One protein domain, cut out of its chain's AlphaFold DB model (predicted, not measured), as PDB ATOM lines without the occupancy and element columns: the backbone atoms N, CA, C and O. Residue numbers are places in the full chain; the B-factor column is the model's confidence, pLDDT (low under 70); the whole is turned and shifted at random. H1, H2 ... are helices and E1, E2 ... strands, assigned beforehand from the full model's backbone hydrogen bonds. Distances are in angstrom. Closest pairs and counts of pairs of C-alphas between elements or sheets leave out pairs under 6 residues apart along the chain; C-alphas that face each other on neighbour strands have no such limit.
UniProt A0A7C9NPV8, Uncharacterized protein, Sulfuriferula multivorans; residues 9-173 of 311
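This is residues 9 to 173 of the 311 residues of an uncharacterized protein of Sulfuriferula multivorans (UniProt A0A7C9NPV8). What shape does the model have? A strongly twisted sheet, E3, E4, E9 and E6, has H2 and H4 packed over one face; at one end lies a second sheet, E1, E2 and E5, with H5 over it, and at the other end the hairpin E7 and E8, residues 136 to 147, sticks out as an arm. What is it built of? The printed part has 165 residues with five named helices and ten named strands, in the order H1 E1 E2 H2 E3 E4 H3 H4 E5 E6 E7 E8 E9 H5 E10; the class is mixed and the sheets are antiparallel. It is only just compact, close to loose, with a radius of gyration of the C-alphas of 18.2 A, and spans 69 by 34 by 28 A.

Where does the first helix lie? H1, residues 14 to 18, only just touches H5, residues 160 to 167, with 3 pairs of C-alphas within 8 A, the closest being Ile 15 and Ile 165 at 7.9 A. Residues 12 to 13 pair with residues 171 to 172 of E10, residues 171 to 173, which pairs with no named strand. What forms the smaller sheet? E1, residues 32 to 38, and E2, residues 41 to 47, form a hairpin, with N 34 and O 45 2.8 A apart; E5, residues 107 to 110, is antiparallel to E2, with N 44 and O 109 2.9 A apart. H5 is on this sheet at a height of 9.4 A. What forms the larger sheet? E3, residues 66 to 69, and E4, residues 75 to 79, form a hairpin, with N 68 and O 76 2.9 A apart; E9, residues 150 to 158, is antiparallel to E4, with N 77 and O 156 2.8 A apart, and to E6, residues 120 to 131, with N 124 and O 155 2.9 A apart. E7, residues 136 to 140, and E8, residues 143 to 147, form a hairpin, with N 138 and O 145 2.9 A apart, and E8 runs on into E9 at 19 degrees. What covers it? H2, residues 51 to 63, and H4, residues 93 to 105, are on the same face, giving two layers, helices on one face of a sheet; H2 runs across the strands and H4 along them, and they touch at His 53 and His 99, their closest C-alphas, 6.3 A apart. H3, residues 81 to 88, only grazes the sheet and touches H2 at a steep tilt of 58 degrees, the closest C-alphas being Leu 56 and Ala 88 at 6.1 A. Every O i to N i+4 pair is within hydrogen-bond range in H1, H2, H3 and H4, and 3 of 4 are in H5.

Where do the first and last elements lie? H1 begins at C-alpha 14, (25.168, 4.786, -0.169), and E10 ends at C-alpha 173, (19.443, 5.134, 7.914). Which elements are long? E6 measures 26.7 A, E9 25.6 A, H4 18.4 A and H2 17.9 A; E6 bends by 69 degrees at residue 127.

How far does it reach? The two C-alphas farthest apart, those of Pro 39 and Asn 141, are 69.7 A apart, and the printed part has no cut. Which link is long? H1 to E1, with 13 residues between them. Where is confidence low? Mean pLDDT of the printed part is 84.6, with residue 9 and residues 39 to 40, 112 to 114 and 133 to 148 under 70.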
ATOM      1  N   PRO A   9      12.937   0.655   8.018       59.53
ATOM      2  CA  PRO A   9      13.931   0.101   7.059       59.53
ATOM      3  C   PRO A   9      15.068   1.037   6.568       59.53
ATOM      4  O   PRO A   9      15.178   2.206   6.915       59.53
ATOM      5  N   ALA A  10      16.010   0.504   5.786       70.31
ATOM      6  CA  ALA A  10      17.020   1.350   5.147       70.31
ATOM      7  C   ALA A  10      16.333   2.463   4.330       70.31
ATOM      8  O   ALA A  10      15.371   2.190   3.617       70.31
ATOM      9  N   VAL A  11      16.805   3.710   4.457       77.12
ATOM     10  CA  VAL A  11      16.199   4.865   3.767       77.12
ATOM     11  C   VAL A  11      16.746   4.957   2.350       77.12
ATOM     12  O   VAL A  11      15.982   4.989   1.391       77.12
ATOM     13  N   ALA A  12      18.070   4.884   2.206       75.75
ATOM     14  CA  ALA A  12      18.725   4.843   0.906       75.75
ATOM     15  C   ALA A  12      20.016   4.015   0.934       75.75
ATOM     16  O   ALA A  12      20.650   3.890   1.989       75.75
ATOM     17  N   PRO A  13      20.467   3.511  -0.226       76.44
ATOM     18  CA  PRO A  13      21.798   2.965  -0.354       76.44
ATOM     19  C   PRO A  13      22.822   4.096  -0.482       76.44
ATOM     20  O   PRO A  13      22.551   5.152  -1.062       76.44
ATOM     21  N   VAL A  14      24.042   3.856  -0.004       76.25
ATOM     22  CA  VAL A  14      25.168   4.786  -0.169       76.25
ATOM     23  C   VAL A  14      25.382   5.142  -1.634       76.25
ATOM     24  O   VAL A  14      25.636   6.307  -1.927       76.25
ATOM     25  N   ILE A  15      25.244   4.176  -2.550       73.75
ATOM     26  CA  ILE A  15      25.473   4.433  -3.971       73.75
ATOM     27  C   ILE A  15      24.507   5.492  -4.493       73.75
ATOM     28  O   ILE A  15      24.966   6.506  -4.990       73.75
ATOM     29  N   ALA A  16      23.195   5.360  -4.275       71.06
ATOM     30  CA  ALA A  16      22.234   6.315  -4.823       71.06
ATOM     31  C   ALA A  16      22.376   7.710  -4.196       71.06
ATOM     32  O   ALA A  16      21.948   8.697  -4.788       71.06
ATOM     33  N   SER A  17      22.927   7.809  -2.982       75.94
ATOM     34  CA  SER A  17      23.212   9.083  -2.305       75.94
ATOM     35  C   SER A  17      24.498   9.747  -2.772       75.94
ATOM     36  O   SER A  17      24.538  10.965  -2.919       75.94
ATOM     37  N   ARG A  18      25.564   8.967  -2.958       79.50
ATOM     38  CA  ARG A  18      26.882   9.500  -3.317       79.50
ATOM     39  C   ARG A  18      27.052   9.656  -4.820       79.50
ATOM     40  O   ARG A  18      27.826  10.509  -5.244       79.50
ATOM     41  N   VAL A  19      26.324   8.860  -5.591       77.81
ATOM     42  CA  VAL A  19      26.285   8.886  -7.045       77.81
ATOM     43  C   VAL A  19      25.086   9.720  -7.502       77.81
ATOM     44  O   VAL A  19      23.969   9.506  -7.027       77.81
ATOM     45  N   PRO A  20      25.279  10.659  -8.438       81.62
ATOM     46  CA  PRO A  20      24.255  11.604  -8.871       81.62
ATOM     47  C   PRO A  20      23.270  10.977  -9.874       81.62
ATOM     48  O   PRO A  20      23.127  11.466 -10.995       81.62
ATOM     49  N   ILE A  21      22.594   9.892  -9.474       89.62
ATOM     50  CA  ILE A  21      21.527   9.248 -10.263       89.62
ATOM     51  C   ILE A  21      20.350  10.219 -10.437       89.62
ATOM     52  O   ILE A  21      19.769  10.336 -11.510       89.62
ATOM     53  N   PHE A  22      20.011  10.948  -9.373       92.44
ATOM     54  CA  PHE A  22      18.960  11.957  -9.384       92.44
ATOM     55  C   PHE A  22      19.555  13.331  -9.679       92.44
ATOM     56  O   PHE A  22      20.480  13.769  -8.993       92.44
ATOM     57  N   ALA A  23      18.979  14.052 -10.642       92.31
ATOM     58  CA  ALA A  23      19.383  15.423 -10.924       92.31
ATOM     59  C   ALA A  23      19.208  16.339  -9.687       92.31
ATOM     60  O   ALA A  23      18.206  16.212  -8.968       92.31
ATOM     61  N   PRO A  24      20.101  17.323  -9.458       93.44
ATOM     62  CA  PRO A  24      20.058  18.237  -8.308       93.44
ATOM     63  C   PRO A  24      18.999  19.344  -8.447       93.44
ATOM     64  O   PRO A  24      19.260  20.535  -8.290       93.44
ATOM     65  N   SER A  25      17.763  18.940  -8.731       92.75
ATOM     66  CA  SER A  25      16.594  19.797  -8.893       92.75
ATOM     67  C   SER A  25      15.399  19.224  -8.135       92.75
ATOM     68  O   SER A  25      15.100  18.034  -8.219       92.75
ATOM     69  N   LEU A  26      14.679  20.094  -7.424       91.50
ATOM     70  CA  LEU A  26      13.386  19.781  -6.798       91.50
ATOM     71  C   LEU A  26      12.194  20.161  -7.694       91.50
ATOM     72  O   LEU A  26      11.050  20.164  -7.253       91.50
ATOM     73  N   LYS A  27      12.465  20.525  -8.950       89.19
ATOM     74  CA  LYS A  27      11.467  20.870  -9.966       89.19
ATOM     75  C   LYS A  27      11.416  19.782 -11.034       89.19
ATOM     76  O   LYS A  27      12.247  18.877 -11.036       89.19
ATOM     77  N   ALA A  28      10.465  19.906 -11.958       83.38
ATOM     78  CA  ALA A  28      10.438  19.076 -13.156       83.38
ATOM     79  C   ALA A  28      11.796  19.131 -13.873       83.38
ATOM     80  O   ALA A  28      12.398  20.201 -14.008       83.38
ATOM     81  N   VAL A  29      12.269  17.969 -14.304       88.75
ATOM     82  CA  VAL A  29      13.540  17.798 -15.004       88.75
ATOM     83  C   VAL A  29      13.283  17.233 -16.391       88.75
ATOM     84  O   VAL A  29      12.264  16.583 -16.633       88.75
ATOM     85  N   LYS A  30      14.210  17.506 -17.308       87.94
ATOM     86  CA  LYS A  30      14.259  16.787 -18.578       87.94
ATOM     87  C   LYS A  30      14.714  15.354 -18.321       87.94
ATOM     88  O   LYS A  30      15.242  15.051 -17.252       87.94
ATOM     89  N   GLU A  31      14.487  14.493 -19.300       89.31
ATOM     90  CA  GLU A  31      15.070  13.160 -19.276       89.31
ATOM     91  C   GLU A  31      16.591  13.278 -19.197       89.31
ATOM     92  O   GLU A  31      17.202  14.107 -19.878       89.31
ATOM     93  N   SER A  32      17.177  12.502 -18.298       85.56
ATOM     94  CA  SER A  32      18.611  12.459 -18.087       85.56
ATOM     95  C   SER A  32      19.073  11.022 -18.016       85.56
ATOM     96  O   SER A  32      18.374  10.162 -17.480       85.56
ATOM     97  N   GLU A  33      20.284  10.811 -18.505       89.56
ATOM     98  CA  GLU A  33      20.995   9.557 -18.384       89.56
ATOM     99  C   GLU A  33      22.064   9.667 -17.292       89.56
ATOM    100  O   GLU A  33      22.781  10.673 -17.147       89.56
ATOM    101  N   TRP A  34      22.141   8.609 -16.499       88.69
ATOM    102  CA  TRP A  34      23.260   8.328 -15.629       88.69
ATOM    103  C   TRP A  34      23.791   6.934 -15.949       88.69
ATOM    104  O   TRP A  34      23.019   5.992 -16.091       88.69
ATOM    105  N   GLU A  35      25.107   6.816 -16.016       88.44
ATOM    106  CA  GLU A  35      25.804   5.560 -16.245       88.44
ATOM    107  C   GLU A  35      27.021   5.486 -15.320       88.44
ATOM    108  O   GLU A  35      27.670   6.502 -15.045       88.44
ATOM    109  N   GLY A  36      27.323   4.295 -14.810       80.25
ATOM    110  CA  GLY A  36      28.503   4.089 -13.983       80.25
ATOM    111  C   GLY A  36      28.876   2.628 -13.808       80.25
ATOM    112  O   GLY A  36      28.035   1.736 -13.860       80.25
ATOM    113  N   ILE A  37      30.163   2.392 -13.564       79.06
ATOM    114  CA  ILE A  37      30.701   1.056 -13.312       79.06
ATOM    115  C   ILE A  37      30.577   0.745 -11.823       79.06
ATOM    116  O   ILE A  37      30.956   1.543 -10.962       79.06
ATOM    117  N   THR A  38      30.059  -0.437 -11.520       70.69
ATOM    118  CA  THR A  38      29.926  -0.960 -10.162       70.69
ATOM    119  C   THR A  38      30.598  -2.342 -10.076       70.69
ATOM    120  O   THR A  38      30.829  -2.954 -11.117       70.69
ATOM    121  N   PRO A  39      30.915  -2.885  -8.879       66.56
ATOM    122  CA  PRO A  39      31.606  -4.185  -8.718       66.56
ATOM    123  C   PRO A  39      30.950  -5.434  -9.350       66.56
ATOM    124  O   PRO A  39      31.456  -6.538  -9.211       66.56
ATOM    125  N   TRP A  40      29.801  -5.274  -9.986       68.44
ATOM    126  CA  TRP A  40      28.853  -6.302 -10.388       68.44
ATOM    127  C   TRP A  40      28.194  -5.934 -11.732       68.44
ATOM    128  O   TRP A  40      27.212  -6.551 -12.127       68.44
ATOM    129  N   GLY A  41      28.756  -4.941 -12.439       75.00
ATOM    130  CA  GLY A  41      28.360  -4.549 -13.792       75.00
ATOM    131  C   GLY A  41      28.335  -3.036 -14.011       75.00
ATOM    132  O   GLY A  41      28.403  -2.238 -13.065       75.00
ATOM    133  N   GLN A  42      28.219  -2.627 -15.270       85.75
ATOM    134  CA  GLN A  42      27.816  -1.272 -15.633       85.75
ATOM    135  C   GLN A  42      26.334  -1.100 -15.307       85.75
ATOM    136  O   GLN A  42      25.522  -1.981 -15.573       85.75
ATOM    137  N   VAL A  43      25.977   0.013 -14.680       87.75
ATOM    138  CA  VAL A  43      24.594   0.363 -14.362       87.75
ATOM    139  C   VAL A  43      24.235   1.598 -15.159       87.75
ATOM    140  O   VAL A  43      24.967   2.587 -15.116       87.75
ATOM    141  N   LYS A  44      23.085   1.562 -15.825       91.00
ATOM    142  CA  LYS A  44      22.530   2.695 -16.559       91.00
ATOM    143  C   LYS A  44      21.120   2.991 -16.070       91.00
ATOM    144  O   LYS A  44      20.308   2.095 -15.859       91.00
ATOM    145  N   VAL A  45      20.841   4.270 -15.847       91.75
ATOM    146  CA  VAL A  45      19.541   4.781 -15.414       91.75
ATOM    147  C   VAL A  45      19.143   5.920 -16.339       91.75
ATOM    148  O   VAL A  45      19.862   6.912 -16.447       91.75
ATOM    149  N   VAL A  46      17.991   5.792 -16.991       94.12
ATOM    150  CA  VAL A  46      17.452   6.785 -17.925       94.12
ATOM    151  C   VAL A  46      16.051   7.170 -17.483       94.12
ATOM    152  O   VAL A  46      15.196   6.310 -17.302       94.12
ATOM    153  N   GLY A  47      15.799   8.463 -17.303       94.44
ATOM    154  CA  GLY A  47      14.453   8.945 -17.014       94.44
ATOM    155  C   GLY A  47      14.405  10.387 -16.534       94.44
ATOM    156  O   GLY A  47      15.424  11.057 -16.347       94.44
ATOM    157  N   ARG A  48      13.188  10.883 -16.302       94.88
ATOM    158  CA  ARG A  48      12.920  12.242 -15.796       94.88
ATOM    159  C   ARG A  48      13.004  12.286 -14.270       94.88
ATOM    160  O   ARG A  48      12.045  12.650 -13.596       94.88
ATOM    161  N   ILE A  49      14.156  11.913 -13.719       94.31
ATOM    162  CA  ILE A  49      14.345  11.752 -12.273       94.31
ATOM    163  C   ILE A  49      15.234  12.845 -11.671       94.31
ATOM    164  O   ILE A  49      16.248  13.267 -12.215       94.31
ATOM    165  N   GLY A  50      14.840  13.324 -10.495       94.06
ATOM    166  CA  GLY A  50      15.461  14.467  -9.824       94.06
ATOM    167  C   GLY A  50      15.337  14.363  -8.312       94.06
ATOM    168  O   GLY A  50      14.720  13.429  -7.802       94.06
ATOM    169  N   GLY A  51      15.876  15.338  -7.587       93.19
ATOM    170  CA  GLY A  51      15.853  15.388  -6.125       93.19
ATOM    171  C   GLY A  51      14.454  15.227  -5.521       93.19
ATOM    172  O   GLY A  51      14.320  14.646  -4.450       93.19
ATOM    173  N   ILE A  52      13.396  15.652  -6.224       93.88
ATOM    174  CA  ILE A  52      12.009  15.448  -5.774       93.88
ATOM    175  C   ILE A  52      11.587  13.969  -5.771       93.88
ATOM    176  O   ILE A  52      10.892  13.519  -4.863       93.88
ATOM    177  N   HIS A  53      12.066  13.192  -6.742       95.06
ATOM    178  CA  HIS A  53      11.837  11.751  -6.824       95.06
ATOM    179  C   HIS A  53      12.631  11.025  -5.746       95.06
ATOM    180  O   HIS A  53      12.108  10.132  -5.080       95.06
ATOM    181  N   ARG A  54      13.870  11.473  -5.512       93.44
ATOM    182  CA  ARG A  54      14.685  10.971  -4.410       93.44
ATOM    183  C   ARG A  54      14.025  11.218  -3.055       93.44
ATOM    184  O   ARG A  54      13.953  10.309  -2.238       93.44
ATOM    185  N   ARG A  55      13.491  12.423  -2.847       93.56
ATOM    186  CA  ARG A  55      12.724  12.798  -1.653       93.56
ATOM    187  C   ARG A  55      11.538  11.870  -1.425       93.56
ATOM    188  O   ARG A  55      11.330  11.392  -0.313       93.56
ATOM    189  N   LEU A  56      10.771  11.599  -2.480       95.06
ATOM    190  CA  LEU A  56       9.638  10.686  -2.403       95.06
ATOM    191  C   LEU A  56      10.085   9.267  -2.020       95.06
ATOM    192  O   LEU A  56       9.515   8.705  -1.090       95.06
ATOM    193  N   LEU A  57      11.108   8.716  -2.681       93.81
ATOM    194  CA  LEU A  57      11.644   7.385  -2.371       93.81
ATOM    195  C   LEU A  57      12.116   7.276  -0.921       93.81
ATOM    196  O   LEU A  57      11.646   6.395  -0.207       93.81
ATOM    197  N   ASP A  58      12.962   8.200  -0.465       92.12
ATOM    198  CA  ASP A  58      13.469   8.210   0.912       92.12
ATOM    199  C   ASP A  58      12.319   8.270   1.926       92.12
ATOM    200  O   ASP A  58      12.316   7.552   2.925       92.12
ATOM    201  N   THR A  59      11.297   9.086   1.645       93.69
ATOM    202  CA  THR A  59      10.109   9.186   2.500       93.69
ATOM    203  C   THR A  59       9.327   7.874   2.528       93.69
ATOM    204  O   THR A  59       8.919   7.435   3.601       93.69
ATOM    205  N   MET A  60       9.117   7.238   1.370       94.25
ATOM    206  CA  MET A  60       8.391   5.967   1.285       94.25
ATOM    207  C   MET A  60       9.116   4.856   2.034       94.25
ATOM    208  O   MET A  60       8.472   4.144   2.796       94.25
ATOM    209  N   PHE A  61      10.436   4.739   1.880       91.56
ATOM    210  CA  PHE A  61      11.214   3.766   2.639       91.56
ATOM    211  C   PHE A  61      11.158   4.064   4.140       91.56
ATOM    212  O   PHE A  61      10.779   3.203   4.925       91.56
ATOM    213  N   ALA A  62      11.435   5.299   4.559       89.69
ATOM    214  CA  ALA A  62      11.508   5.641   5.978       89.69
ATOM    215  C   ALA A  62      10.171   5.521   6.737       89.69
ATOM    216  O   ALA A  62      10.174   5.278   7.947       89.69
ATOM    217  N   TYR A  63       9.043   5.732   6.053       90.50
ATOM    218  CA  TYR A  63       7.709   5.815   6.660       90.50
ATOM    219  C   TYR A  63       6.719   4.768   6.128       90.50
ATOM    220  O   TYR A  63       5.512   4.915   6.329       90.50
ATOM    221  N   ALA A  64       7.197   3.708   5.471       90.56
ATOM    222  CA  ALA A  64       6.353   2.568   5.136       90.56
ATOM    223  C   ALA A  64       5.738   1.965   6.410       90.56
ATOM    224  O   ALA A  64       6.424   1.750   7.409       90.56
ATOM    225  N   ILE A  65       4.436   1.683   6.362       89.81
ATOM    226  CA  ILE A  65       3.693   1.008   7.436       89.81
ATOM    227  C   ILE A  65       4.103  -0.461   7.495       89.81
ATOM    228  O   ILE A  65       4.290  -1.022   8.570       89.81
ATOM    229  N   LYS A  66       4.217  -1.089   6.321       87.38
ATOM    230  CA  LYS A  66       4.665  -2.471   6.169       87.38
ATOM    231  C   LYS A  66       5.502  -2.592   4.906       87.38
ATOM    232  O   LYS A  66       5.201  -1.954   3.899       87.38
ATOM    233  N   THR A  67       6.518  -3.440   4.961       87.06
ATOM    234  CA  THR A  67       7.365  -3.789   3.822       87.06
ATOM    235  C   THR A  67       7.301  -5.290   3.584       87.06
ATOM    236  O   THR A  67       7.315  -6.055   4.547       87.06
ATOM    237  N   ARG A  68       7.241  -5.728   2.326       87.44
ATOM    238  CA  ARG A  68       7.300  -7.151   1.961       87.44
ATOM    239  C   ARG A  68       8.242  -7.338   0.784       87.44
ATOM    240  O   ARG A  68       8.062  -6.702  -0.247       87.44
ATOM    241  N   ARG A  69       9.218  -8.232   0.914       88.31
ATOM    242  CA  ARG A  69      10.076  -8.625  -0.206       88.31
ATOM    243  C   ARG A  69       9.422  -9.772  -0.973       88.31
ATOM    244  O   ARG A  69       8.957 -10.737  -0.373       88.31
ATOM    245  N   ASN A  70       9.339  -9.640  -2.289       88.62
ATOM    246  CA  ASN A  70       8.735 -10.629  -3.174       88.62
ATOM    247  C   ASN A  70       9.796 -11.626  -3.665       88.62
ATOM    248  O   ASN A  70      10.992 -11.336  -3.661       88.62
ATOM    249  N   ARG A  71       9.353 -12.794  -4.151       86.44
ATOM    250  CA  ARG A  71      10.249 -13.865  -4.638       86.44
ATOM    251  C   ARG A  71      11.163 -13.422  -5.783       86.44
ATOM    252  O   ARG A  71      12.275 -13.913  -5.897       86.44
ATOM    253  N   ASN A  72      10.707 -12.480  -6.607       86.25
ATOM    254  CA  ASN A  72      11.487 -11.912  -7.707       86.25
ATOM    255  C   ASN A  72      12.495 -10.830  -7.258       86.25
ATOM    256  O   ASN A  72      13.107 -10.196  -8.108       86.25
ATOM    257  N   GLY A  73      12.627 -10.556  -5.954       86.81
ATOM    258  CA  GLY A  73      13.520  -9.527  -5.412       86.81
ATOM    259  C   GLY A  73      12.939  -8.109  -5.363       86.81
ATOM    260  O   GLY A  73      13.566  -7.226  -4.782       86.81
ATOM    261  N   SER A  74      11.743  -7.869  -5.913       91.62
ATOM    262  CA  SER A  74      11.044  -6.585  -5.731       91.62
ATOM    263  C   SER A  74      10.575  -6.401  -4.284       91.62
ATOM    264  O   SER A  74      10.458  -7.370  -3.526       91.62
ATOM    265  N   VAL A  75      10.297  -5.158  -3.888       91.94
ATOM    266  CA  VAL A  75       9.828  -4.830  -2.534       91.94
ATOM    267  C   VAL A  75       8.525  -4.051  -2.602       91.94
ATOM    268  O   VAL A  75       8.469  -2.981  -3.196       91.94
ATOM    269  N   ASP A  76       7.498  -4.559  -1.931       93.94
ATOM    270  CA  ASP A  76       6.236  -3.863  -1.719       93.94
ATOM    271  C   ASP A  76       6.319  -2.994  -0.465       93.94
ATOM    272  O   ASP A  76       6.656  -3.471   0.623       93.94
ATOM    273  N   LEU A  77       5.942  -1.728  -0.608       94.44
ATOM    274  CA  LEU A  77       5.806  -0.757   0.467       94.44
ATOM    275  C   LEU A  77       4.324  -0.417   0.640       94.44
ATOM    276  O   LEU A  77       3.708   0.173  -0.248       94.44
ATOM    277  N   LEU A  78       3.745  -0.759   1.790       94.12
ATOM    278  CA  LEU A  78       2.433  -0.261   2.193       94.12
ATOM    279  C   LEU A  78       2.614   1.115   2.832       94.12
ATOM    280  O   LEU A  78       3.198   1.225   3.910       94.12
ATOM    281  N   ILE A  79       2.103   2.158   2.188       94.06
ATOM    282  CA  ILE A  79       2.266   3.547   2.620       94.06
ATOM    283  C   ILE A  79       0.917   4.216   2.880       94.06
ATOM    284  O   ILE A  79      -0.090   3.883   2.257       94.06
ATOM    285  N   ASP A  80       0.912   5.213   3.765       92.94
ATOM    286  CA  ASP A  80      -0.183   6.178   3.877       92.94
ATOM    287  C   ASP A  80       0.125   7.404   2.998       92.94
ATOM    288  O   ASP A  80       0.985   8.215   3.368       92.94
ATOM    289  N   PRO A  81      -0.584   7.606   1.867       92.75
ATOM    290  CA  PRO A  81      -0.362   8.754   0.987       92.75
ATOM    291  C   PRO A  81      -0.468  10.110   1.699       92.75
ATOM    292  O   PRO A  81       0.135  11.091   1.261       92.75
ATOM    293  N   TYR A  82      -1.230  10.202   2.795       90.81
ATOM    294  CA  TYR A  82      -1.311  11.409   3.614       90.81
ATOM    295  C   TYR A  82      -0.027  11.696   4.375       90.81
ATOM    296  O   TYR A  82       0.463  12.825   4.335       90.81
ATOM    297  N   GLN A  83       0.530  10.691   5.042       90.81
ATOM    298  CA  GLN A  83       1.774  10.868   5.786       90.81
ATOM    299  C   GLN A  83       2.924  11.165   4.828       90.81
ATOM    300  O   GLN A  83       3.650  12.141   5.021       90.81
ATOM    301  N   ILE A  84       3.017  10.402   3.734       92.88
ATOM    302  CA  ILE A  84       4.069  10.584   2.734       92.88
ATOM    303  C   ILE A  84       4.037  11.995   2.148       92.88
ATOM    304  O   ILE A  84       5.069  12.660   2.139       92.88
ATOM    305  N   ARG A  85       2.874  12.512   1.718       90.69
ATOM    306  CA  ARG A  85       2.821  13.878   1.165       90.69
ATOM    307  C   ARG A  85       3.149  14.943   2.209       90.69
ATOM    308  O   ARG A  85       3.816  15.914   1.871       90.69
ATOM    309  N   LYS A  86       2.692  14.775   3.457       89.69
ATOM    310  CA  LYS A  86       2.918  15.754   4.528       89.69
ATOM    311  C   LYS A  86       4.410  15.877   4.822       89.69
ATOM    312  O   LYS A  86       4.904  16.984   4.987       89.69
ATOM    313  N   ILE A  87       5.113  14.747   4.833       90.50
ATOM    314  CA  ILE A  87       6.548  14.694   5.106       90.50
ATOM    315  C   ILE A  87       7.361  15.131   3.883       90.50
ATOM    316  O   ILE A  87       8.292  15.910   4.030       90.50
ATOM    317  N   ALA A  88       7.018  14.671   2.677       89.19
ATOM    318  CA  ALA A  88       7.752  14.998   1.451       89.19
ATOM    319  C   ALA A  88       7.476  16.420   0.909       89.19
ATOM    320  O   ALA A  88       8.177  16.875   0.001       89.19
ATOM    321  N   GLY A  89       6.465  17.123   1.433       85.56
ATOM    322  CA  GLY A  89       6.054  18.451   0.961       85.56
ATOM    323  C   GLY A  89       5.202  18.426  -0.317       85.56
ATOM    324  O   GLY A  89       5.287  19.335  -1.139       85.56
ATOM    325  N   GLY A  90       4.412  17.369  -0.522       84.94
ATOM    326  CA  GLY A  90       3.549  17.189  -1.695       84.94
ATOM    327  C   GLY A  90       2.155  17.810  -1.540       84.94
ATOM    328  O   GLY A  90       1.597  17.852  -0.445       84.94
ATOM    329  N   SER A  91       1.543  18.228  -2.655       83.31
ATOM    330  CA  SER A  91       0.230  18.902  -2.662       83.31
ATOM    331  C   SER A  91      -0.984  17.967  -2.551       83.31
ATOM    332  O   SER A  91      -2.083  18.423  -2.253       83.31
ATOM    333  N   GLY A  92      -0.823  16.657  -2.776       86.31
ATOM    334  CA  GLY A  92      -1.934  15.698  -2.739       86.31
ATOM    335  C   GLY A  92      -1.564  14.297  -3.233       86.31
ATOM    336  O   GLY A  92      -0.415  14.025  -3.568       86.31
ATOM    337  N   VAL A  93      -2.549  13.398  -3.320       87.81
ATOM    338  CA  VAL A  93      -2.334  12.028  -3.837       87.81
ATOM    339  C   VAL A  93      -1.965  12.041  -5.323       87.81
ATOM    340  O   VAL A  93      -1.107  11.273  -5.749       87.81
ATOM    341  N   ALA A  94      -2.538  12.962  -6.106       91.19
ATOM    342  CA  ALA A  94      -2.171  13.155  -7.510       91.19
ATOM    343  C   ALA A  94      -0.688  13.529  -7.678       91.19
ATOM    344  O   ALA A  94      -0.039  13.065  -8.613       91.19
ATOM    345  N   TRP A  95      -0.130  14.307  -6.741       93.25
ATOM    346  CA  TRP A  95       1.298  14.621  -6.720       93.25
ATOM    347  C   TRP A  95       2.136  13.353  -6.522       93.25
ATOM    348  O   TRP A  95       3.090  13.154  -7.265       93.25
ATOM    349  N   ILE A  96       1.747  12.458  -5.606       94.31
ATOM    350  CA  ILE A  96       2.437  11.170  -5.411       94.31
ATOM    351  C   ILE A  96       2.349  10.328  -6.690       94.31
ATOM    352  O   ILE A  96       3.379   9.936  -7.230       94.31
ATOM    353  N   LYS A  97       1.136  10.102  -7.216       95.06
ATOM    354  CA  LYS A  97       0.910   9.265  -8.410       95.06
ATOM    355  C   LYS A  97       1.669   9.784  -9.639       95.06
ATOM    356  O   LYS A  97       2.181   8.982 -10.414       95.06
ATOM    357  N   LYS A  98       1.800  11.106  -9.797       95.31
ATOM    358  CA  LYS A  98       2.620  11.716 -10.856       95.31
ATOM    359  C   LYS A  98       4.092  11.300 -10.750       95.31
ATOM    360  O   LYS A  98       4.645  10.810 -11.724       95.31
ATOM    361  N   HIS A  99       4.705  11.463  -9.580       95.75
ATOM    362  CA  HIS A  99       6.125  11.144  -9.396       95.75
ATOM    363  C   HIS A  99       6.385   9.631  -9.372       95.75
ATOM    364  O   HIS A  99       7.454   9.193  -9.781       95.75
ATOM    365  N   LEU A 100       5.413   8.815  -8.943       96.75
ATOM    366  CA  LEU A 100       5.481   7.358  -9.100       96.75
ATOM    367  C   LEU A 100       5.478   6.943 -10.572       96.75
ATOM    368  O   LEU A 100       6.196   6.019 -10.935       96.75
ATOM    369  N   ARG A 101       4.724   7.647 -11.427       96.88
ATOM    370  CA  ARG A 101       4.768   7.428 -12.875       96.88
ATOM    371  C   ARG A 101       6.142   7.760 -13.446       96.88
ATOM    372  O   ARG A 101       6.709   6.922 -14.122       96.88
ATOM    373  N   ASP A 102       6.715   8.907 -13.089       96.69
ATOM    374  CA  ASP A 102       8.068   9.270 -13.535       96.69
ATOM    375  C   ASP A 102       9.136   8.253 -13.058       96.69
ATOM    376  O   ASP A 102      10.071   7.953 -13.795       96.69
ATOM    377  N   LEU A 103       8.980   7.668 -11.861       96.56
ATOM    378  CA  LEU A 103       9.833   6.576 -11.354       96.56
ATOM    379  C   LEU A 103       9.590   5.224 -12.043       96.56
ATOM    380  O   LEU A 103      10.488   4.380 -12.059       96.56
ATOM    381  N   ARG A 104       8.385   4.999 -12.565       96.62
ATOM    382  CA  ARG A 104       8.032   3.806 -13.341       96.62
ATOM    383  C   ARG A 104       8.533   3.886 -14.772       96.62
ATOM    384  O   ARG A 104       9.002   2.884 -15.294       96.62
ATOM    385  N   ASP A 105       8.481   5.073 -15.358       96.00
ATOM    386  CA  ASP A 105       9.007   5.348 -16.692       96.00
ATOM    387  C   ASP A 105      10.549   5.373 -16.698       96.00
ATOM    388  O   ASP A 105      11.165   5.224 -17.749       96.00
ATOM    389  N   ALA A 106      11.187   5.562 -15.534       95.38
ATOM    390  CA  ALA A 106      12.639   5.537 -15.405       95.38
ATOM    391  C   ALA A 106      13.188   4.115 -15.590       95.38
ATOM    392  O   ALA A 106      13.010   3.259 -14.721       95.38
ATOM    393  N   HIS A 107      13.891   3.893 -16.698       94.62
ATOM    394  CA  HIS A 107      14.517   2.625 -17.041       94.62
ATOM    395  C   HIS A 107      15.848   2.452 -16.303       94.62
ATOM    396  O   HIS A 107      16.676   3.362 -16.263       94.62
ATOM    397  N   VAL A 108      16.056   1.272 -15.734       92.56
ATOM    398  CA  VAL A 108      17.258   0.857 -15.012       92.56
ATOM    399  C   VAL A 108      17.774  -0.414 -15.668       92.56
ATOM    400  O   VAL A 108      17.039  -1.393 -15.763       92.56
ATOM    401  N   SER A 109      19.038  -0.438 -16.063       90.88
ATOM    402  CA  SER A 109      19.712  -1.635 -16.554       90.88
ATOM    403  C   SER A 109      21.023  -1.861 -15.808       90.88
ATOM    404  O   SER A 109      21.658  -0.926 -15.318       90.88
ATOM    405  N   ILE A 110      21.392  -3.133 -15.679       87.50
ATOM    406  CA  ILE A 110      22.672  -3.591 -15.137       87.50
ATOM    407  C   ILE A 110      23.243  -4.544 -16.187       87.50
ATOM    408  O   ILE A 110      22.495  -5.368 -16.712       87.50
ATOM    409  N   ASP A 111      24.522  -4.425 -16.529       80.81
ATOM    410  CA  ASP A 111      25.165  -5.302 -17.510       80.81
ATOM    411  C   ASP A 111      24.909  -6.783 -17.213       80.81
ATOM    412  O   ASP A 111      25.024  -7.243 -16.077       80.81
ATOM    413  N   GLY A 112      24.569  -7.533 -18.264       67.12
ATOM    414  CA  GLY A 112      24.189  -8.945 -18.177       67.12
ATOM    415  C   GLY A 112      22.688  -9.186 -17.982       67.12
ATOM    416  O   GLY A 112      22.229 -10.314 -18.159       67.12
ATOM    417  N   ASP A 113      21.907  -8.144 -17.697       69.25
ATOM    418  CA  ASP A 113      20.458  -8.229 -17.547       69.25
ATOM    419  C   ASP A 113      19.760  -7.910 -18.878       69.25
ATOM    420  O   ASP A 113      19.817  -6.787 -19.375       69.25
ATOM    421  N   ARG A 114      19.112  -8.911 -19.488       60.59
ATOM    422  CA  ARG A 114      18.569  -8.792 -20.856       60.59
ATOM    423  C   ARG A 114      17.380  -7.834 -20.993       60.59
ATOM    424  O   ARG A 114      17.133  -7.367 -22.098       60.59
ATOM    425  N   GLU A 115      16.655  -7.549 -19.911       70.38
ATOM    426  CA  GLU A 115      15.381  -6.807 -19.971       70.38
ATOM    427  C   GLU A 115      15.379  -5.496 -19.168       70.38
ATOM    428  O   GLU A 115      14.515  -4.643 -19.378       70.38
ATOM    429  N   GLY A 116      16.361  -5.288 -18.281       84.75
ATOM    430  CA  GLY A 116      16.356  -4.154 -17.358       84.75
ATOM    431  C   GLY A 116      15.082  -4.110 -16.502       84.75
ATOM    432  O   GLY A 116      14.423  -5.116 -16.252       84.75
ATOM    433  N   GLY A 117      14.738  -2.934 -15.994       92.69
ATOM    434  CA  GLY A 117      13.547  -2.734 -15.177       92.69
ATOM    435  C   GLY A 117      13.295  -1.265 -14.890       92.69
ATOM    436  O   GLY A 117      13.858  -0.390 -15.541       92.69
ATOM    437  N   SER A 118      12.452  -0.986 -13.903       94.44
ATOM    438  CA  SER A 118      12.157   0.374 -13.456       94.44
ATOM    439  C   SER A 118      12.502   0.579 -11.985       94.44
ATOM    440  O   SER A 118      12.708  -0.382 -11.235       94.44
ATOM    441  N   ILE A 119      12.555   1.841 -11.545       94.81
ATOM    442  CA  ILE A 119      12.733   2.154 -10.119       94.81
ATOM    443  C   ILE A 119      11.479   1.744  -9.334       94.81
ATOM    444  O   ILE A 119      11.573   1.074  -8.306       94.81
ATOM    445  N   VAL A 120      10.295   2.096  -9.840       96.56
ATOM    446  CA  VAL A 120       8.995   1.621  -9.338       96.56
ATOM    447  C   VAL A 120       8.354   0.757 -10.415       96.56
ATOM    448  O   VAL A 120       8.137   1.231 -11.525       96.56
ATOM    449  N   SER A 121       8.039  -0.505 -10.130       95.62
ATOM    450  CA  SER A 121       7.412  -1.386 -11.124       95.62
ATOM    451  C   SER A 121       5.903  -1.189 -11.199       95.62
ATOM    452  O   SER A 121       5.343  -1.196 -12.293       95.62
ATOM    453  N   ASP A 122       5.243  -0.980 -10.055       96.44
ATOM    454  CA  ASP A 122       3.797  -0.766 -10.017       96.44
ATOM    455  C   ASP A 122       3.322  -0.054  -8.741       96.44
ATOM    456  O   ASP A 122       4.067   0.077  -7.765       96.44
ATOM    457  N   TRP A 123       2.070   0.410  -8.741       96.62
ATOM    458  CA  TRP A 123       1.375   0.838  -7.529       96.62
ATOM    459  C   TRP A 123      -0.135   0.611  -7.634       96.62
ATOM    460  O   TRP A 123      -0.745   0.842  -8.677       96.62
ATOM    461  N   GLN A 124      -0.764   0.253  -6.517       94.88
ATOM    462  CA  GLN A 124      -2.205   0.014  -6.447       94.88
ATOM    463  C   GLN A 124      -2.792   0.452  -5.108       94.88
ATOM    464  O   GLN A 124      -2.127   0.411  -4.067       94.88
ATOM    465  N   ASP A 125      -4.058   0.857  -5.129       92.62
ATOM    466  CA  ASP A 125      -4.795   1.164  -3.910       92.62
ATOM    467  C   ASP A 125      -4.989  -0.135  -3.098       92.62
ATOM    468  O   ASP A 125      -5.323  -1.198  -3.624       92.62
ATOM    469  N   SER A 126      -4.707  -0.074  -1.799       90.25
ATOM    470  CA  SER A 126      -4.846  -1.206  -0.886       90.25
ATOM    471  C   SER A 126      -6.308  -1.403  -0.491       90.25
ATOM    472  O   SER A 126      -7.061  -0.446  -0.382       90.25
ATOM    473  N   LYS A 127      -6.701  -2.630  -0.135       86.88
ATOM    474  CA  LYS A 127      -7.981  -2.860   0.564       86.88
ATOM    475  C   LYS A 127      -7.986  -2.292   1.992       86.88
ATOM    476  O   LYS A 127      -9.039  -2.198   2.611       86.88
ATOM    477  N   LYS A 128      -6.812  -1.946   2.535       84.81
ATOM    478  CA  LYS A 128      -6.662  -1.394   3.884       84.81
ATOM    479  C   LYS A 128      -6.921   0.109   3.894       84.81
ATOM    480  O   LYS A 128      -6.414   0.842   3.042       84.81
ATOM    481  N   THR A 129      -7.633   0.560   4.919       85.69
ATOM    482  CA  THR A 129      -7.909   1.974   5.166       85.69
ATOM    483  C   THR A 129      -7.426   2.392   6.549       85.69
ATOM    484  O   THR A 129      -7.239   1.569   7.445       85.69
ATOM    485  N   VAL A 130      -7.183   3.689   6.715       83.56
ATOM    486  CA  VAL A 130      -6.890   4.315   8.009       83.56
ATOM    487  C   VAL A 130      -7.795   5.521   8.206       83.56
ATOM    488  O   VAL A 130      -8.204   6.163   7.236       83.56
ATOM    489  N   ALA A 131      -8.109   5.841   9.458       77.50
ATOM    490  CA  ALA A 131      -8.911   7.013   9.781       77.50
ATOM    491  C   ALA A 131      -8.204   8.308   9.344       77.50
ATOM    492  O   ALA A 131      -6.981   8.461   9.463       77.50
ATOM    493  N   PHE A 132      -8.975   9.271   8.845       70.38
ATOM    494  CA  PHE A 132      -8.496  10.635   8.710       70.38
ATOM    495  C   PHE A 132      -8.343  11.270  10.102       70.38
ATOM    496  O   PHE A 132      -9.232  11.133  10.934       70.38
ATOM    497  N   PRO A 133      -7.254  12.023  10.353       59.84
ATOM    498  CA  PRO A 133      -7.082  12.769  11.596       59.84
ATOM    499  C   PRO A 133      -8.127  13.875  11.785       59.84
ATOM    500  O   PRO A 133      -8.265  14.395  12.883       59.84
ATOM    501  N   VAL A 134      -8.816  14.268  10.711       58.94
ATOM    502  CA  VAL A 134      -9.875  15.272  10.726       58.94
ATOM    503  C   VAL A 134     -11.113  14.591  10.165       58.94
ATOM    504  O   VAL A 134     -11.143  14.281   8.974       58.94
ATOM    505  N   GLY A 135     -12.085  14.295  11.027       56.06
ATOM    506  CA  GLY A 135     -13.408  13.875  10.574       56.06
ATOM    507  C   GLY A 135     -14.096  15.032   9.856       56.06
ATOM    508  O   GLY A 135     -13.848  16.202  10.165       56.06
ATOM    509  N   ILE A 136     -14.940  14.720   8.879       54.66
ATOM    510  CA  ILE A 136     -15.819  15.731   8.298       54.66
ATOM    511  C   ILE A 136     -16.853  16.061   9.372       54.66
ATOM    512  O   ILE A 136     -17.613  15.194   9.795       54.66
ATOM    513  N   VAL A 137     -16.843  17.307   9.840       55.06
ATOM    514  CA  VAL A 137     -17.887  17.812  10.731       55.06
ATOM    515  C   VAL A 137     -19.055  18.218   9.849       55.06
ATOM    516  O   VAL A 137     -18.989  19.240   9.164       55.06
ATOM    517  N   SER A 138     -20.105  17.408   9.836       55.31
ATOM    518  CA  SER A 138     -21.387  17.804   9.273       55.31
ATOM    519  C   SER A 138     -22.252  18.368  10.400       55.31
ATOM    520  O   SER A 138     -22.183  17.936  11.550       55.31
ATOM    521  N   VAL A 139     -23.027  19.409  10.095       54.56
ATOM    522  CA  VAL A 139     -24.052  19.908  11.014       54.56
ATOM    523  C   VAL A 139     -25.391  19.508  10.428       54.56
ATOM    524  O   VAL A 139     -25.814  20.060   9.412       54.56
ATOM    525  N   LYS A 140     -26.044  18.531  11.053       56.75
ATOM    526  CA  LYS A 140     -27.430  18.161  10.764       56.75
ATOM    527  C   LYS A 140     -28.262  18.495  11.994       56.75
ATOM    528  O   LYS A 140     -27.881  18.168  13.109       56.75
ATOM    529  N   ASN A 141     -29.376  19.198  11.794       58.28
ATOM    530  CA  ASN A 141     -30.322  19.571  12.855       58.28
ATOM    531  C   ASN A 141     -29.711  20.329  14.059       58.28
ATOM    532  O   ASN A 141     -30.241  20.263  15.160       58.28
ATOM    533  N   GLY A 142     -28.613  21.067  13.862       63.34
ATOM    534  CA  GLY A 142     -27.938  21.810  14.936       63.34
ATOM    535  C   GLY A 142     -26.950  20.985  15.771       63.34
ATOM    536  O   GLY A 142     -26.233  21.558  16.588       63.34
ATOM    537  N   GLU A 143     -26.837  19.680  15.519       56.56
ATOM    538  CA  GLU A 143     -25.856  18.798  16.150       56.56
ATOM    539  C   GLU A 143     -24.632  18.615  15.241       56.56
ATOM    540  O   GLU A 143     -24.744  18.516  14.015       56.56
ATOM    541  N   ARG A 144     -23.434  18.615  15.841       55.31
ATOM    542  CA  ARG A 144     -22.179  18.320  15.136       55.31
ATOM    543  C   ARG A 144     -21.996  16.806  15.068       55.31
ATOM    544  O   ARG A 144     -21.577  16.203  16.052       55.31
ATOM    545  N   GLU A 145     -22.232  16.220  13.902       56.59
ATOM    546  CA  GLU A 145     -21.818  14.850  13.609       56.59
ATOM    547  C   GLU A 145     -20.388  14.866  13.059       56.59
ATOM    548  O   GLU A 145     -20.071  15.559  12.090       56.59
ATOM    549  N   VAL A 146     -19.496  14.109  13.696       60.53
ATOM    550  CA  VAL A 146     -18.149  13.862  13.173       60.53
ATOM    551  C   VAL A 146     -18.195  12.550  12.409       60.53
ATOM    552  O   VAL A 146     -18.146  11.475  13.004       60.53
ATOM    553  N   GLU A 147     -18.289  12.625  11.085       58.41
ATOM    554  CA  GLU A 147     -18.238  11.429  10.253       58.41
ATOM    555  C   GLU A 147     -16.781  10.963  10.144       58.41
ATOM    556  O   GLU A 147     -15.892  11.702   9.698       58.41
ATOM    557  N   ALA A 148     -16.525   9.730  10.588       57.84
ATOM    558  CA  ALA A 148     -15.209   9.112  10.527       57.84
ATOM    559  C   ALA A 148     -14.822   8.865   9.065       57.84
ATOM    560  O   ALA A 148     -15.105   7.824   8.474       57.84
ATOM    561  N   THR A 149     -14.158   9.841   8.457       74.75
ATOM    562  CA  THR A 149     -13.666   9.710   7.090       74.75
ATOM    563  C   THR A 149     -12.482   8.748   7.098       74.75
ATOM    564  O   THR A 149     -11.550   8.908   7.889       74.75
ATOM    565  N   THR A 150     -12.473   7.751   6.217       81.81
ATOM    566  CA  THR A 150     -11.326   6.847   6.049       81.81
ATOM    567  C   THR A 150     -10.578   7.171   4.760       81.81
ATOM    568  O   THR A 150     -11.147   7.711   3.811       81.81
ATOM    569  N   ARG A 151      -9.274   6.887   4.721       85.25
ATOM    570  CA  ARG A 151      -8.466   6.946   3.497       85.25
ATOM    571  C   ARG A 151      -7.823   5.615   3.193       85.25
ATOM    572  O   ARG A 151      -7.354   4.917   4.090       85.25
ATOM    573  N   THR A 152      -7.736   5.337   1.905       89.88
ATOM    574  CA  THR A 152      -7.091   4.152   1.357       89.88
ATOM    575  C   THR A 152      -5.573   4.267   1.432       89.88
ATOM    576  O   THR A 152      -4.993   5.306   1.098       89.88
ATOM    577  N   LEU A 153      -4.929   3.193   1.882       93.62
ATOM    578  CA  LEU A 153      -3.477   3.049   1.812       93.62
ATOM    579  C   LEU A 153      -3.046   2.695   0.385       93.62
ATOM    580  O   LEU A 153      -3.843   2.189  -0.400       93.62
ATOM    581  N   LEU A 154      -1.778   2.918   0.051       95.38
ATOM    582  CA  LEU A 154      -1.222   2.565  -1.257       95.38
ATOM    583  C   LEU A 154      -0.172   1.469  -1.091       95.38
ATOM    584  O   LEU A 154       0.654   1.541  -0.182       95.38
ATOM    585  N   VAL A 155      -0.197   0.468  -1.966       96.75
ATOM    586  CA  VAL A 155       0.910  -0.478  -2.130       96.75
ATOM    587  C   VAL A 155       1.750   0.010  -3.301       96.75
ATOM    588  O   VAL A 155       1.232   0.151  -4.405       96.75
ATOM    589  N   VAL A 156       3.026   0.295  -3.056       97.31
ATOM    590  CA  VAL A 156       4.000   0.683  -4.083       97.31
ATOM    591  C   VAL A 156       5.037  -0.423  -4.198       97.31
ATOM    592  O   VAL A 156       5.692  -0.739  -3.208       97.31
ATOM    593  N   THR A 157       5.212  -0.989  -5.388       97.12
ATOM    594  CA  THR A 157       6.222  -2.020  -5.644       97.12
ATOM    595  C   THR A 157       7.466  -1.379  -6.253       97.12
ATOM    596  O   THR A 157       7.438  -0.833  -7.356       97.12
ATOM    597  N   VAL A 158       8.574  -1.441  -5.521       95.88
ATOM    598  CA  VAL A 158       9.904  -1.018  -5.969       95.88
ATOM    599  C   VAL A 158      10.518  -2.137  -6.808       95.88
ATOM    600  O   VAL A 158      10.543  -3.294  -6.380       95.88
ATOM    601  N   GLY A 159      11.001  -1.797  -8.004       94.75
ATOM    602  CA  GLY A 159      11.428  -2.770  -9.006       94.75
ATOM    603  C   GLY A 159      12.619  -3.619  -8.557       94.75
ATOM    604  O   GLY A 159      13.538  -3.133  -7.900       94.75
ATOM    605  N   ALA A 160      12.625  -4.898  -8.945       91.31
ATOM    606  CA  ALA A 160      13.668  -5.855  -8.562       91.31
ATOM    607  C   ALA A 160      15.073  -5.416  -9.011       91.31
ATOM    608  O   ALA A 160      16.029  -5.504  -8.244       91.31
ATOM    609  N   VAL A 161      15.193  -4.873 -10.228       90.12
ATOM    610  CA  VAL A 161      16.463  -4.367 -10.772       90.12
ATOM    611  C   VAL A 161      17.020  -3.225  -9.923       90.12
ATOM    612  O   VAL A 161      18.206  -3.224  -9.600       90.12
ATOM    613  N   TRP A 162      16.167  -2.289  -9.499       90.31
ATOM    614  CA  TRP A 162      16.567  -1.220  -8.586       90.31
ATOM    615  C   TRP A 162      16.919  -1.754  -7.195       90.31
ATOM    616  O   TRP A 162      17.905  -1.323  -6.596       90.31
ATOM    617  N   MET A 163      16.154  -2.725  -6.691       87.38
ATOM    618  CA  MET A 163      16.423  -3.338  -5.391       87.38
ATOM    619  C   MET A 163      17.760  -4.062  -5.353       87.38
ATOM    620  O   MET A 163      18.464  -3.938  -4.361       87.38
ATOM    621  N   ARG A 164      18.190  -4.685  -6.450       84.44
ATOM    622  CA  ARG A 164      19.552  -5.210  -6.556       84.44
ATOM    623  C   ARG A 164      20.596  -4.124  -6.264       84.44
ATOM    624  O   ARG A 164      21.499  -4.357  -5.465       84.44
ATOM    625  N   ILE A 165      20.456  -2.919  -6.844       81.50
ATOM    626  CA  ILE A 165      21.389  -1.791  -6.596       81.50
ATOM    627  C   ILE A 165      21.384  -1.423  -5.121       81.50
ATOM    628  O   ILE A 165      22.413  -1.137  -4.506       81.50
ATOM    629  N   TYR A 166      20.191  -1.452  -4.556       79.81
ATOM    630  CA  TYR A 166      19.945  -1.147  -3.172       79.81
ATOM    631  C   TYR A 166      20.534  -2.211  -2.216       79.81
ATOM    632  O   TYR A 166      20.976  -1.868  -1.121       79.81
ATOM    633  N   ASP A 167      20.549  -3.486  -2.598       77.00
ATOM    634  CA  ASP A 167      20.990  -4.610  -1.763       77.00
ATOM    635  C   ASP A 167      22.506  -4.815  -1.790       77.00
ATOM    636  O   ASP A 167      23.111  -5.121  -0.765       77.00
ATOM    637  N   CYS A 168      23.144  -4.591  -2.939       70.44
ATOM    638  CA  CYS A 168      24.589  -4.764  -3.103       70.44
ATOM    639  C   CYS A 168      25.411  -3.582  -2.570       70.44
ATOM    640  O   CYS A 168      26.596  -3.441  -2.870       70.44
ATOM    641  N   THR A 169      24.791  -2.698  -1.791       74.00
ATOM    642  CA  THR A 169      25.412  -1.465  -1.317       74.00
ATOM    643  C   THR A 169      25.171  -1.256   0.167       74.00
ATOM    644  O   THR A 169      24.240  -1.789   0.767       74.00
ATOM    645  N   MET A 170      26.051  -0.471   0.790       76.69
ATOM    646  CA  MET A 170      25.904  -0.119   2.198       76.69
ATOM    647  C   MET A 170      24.593   0.651   2.392       76.69
ATOM    648  O   MET A 170      24.370   1.678   1.748       76.69
ATOM    649  N   ALA A 171      23.734   0.158   3.278       80.44
ATOM    650  CA  ALA A 171      22.474   0.802   3.605       80.44
ATOM    651  C   ALA A 171      22.715   1.960   4.580       80.44
ATOM    652  O   ALA A 171      23.513   1.841   5.514       80.44
ATOM    653  N   VAL A 172      22.009   3.076   4.387       84.94
ATOM    654  CA  VAL A 172      22.062   4.229   5.293       84.94
ATOM    655  C   VAL A 172      20.680   4.514   5.860       84.94
ATOM    656  O   VAL A 172      19.682   4.595   5.138       84.94
ATOM    657  N   ARG A 173      20.630   4.704   7.177       88.00
ATOM    658  CA  ARG A 173      19.443   5.134   7.914       88.00
ATOM    659  C   ARG A 173      19.667   6.548   8.421       88.00
ATOM    660  O   ARG A 173      20.611   6.798   9.165       88.00
TER     661      ARG A 173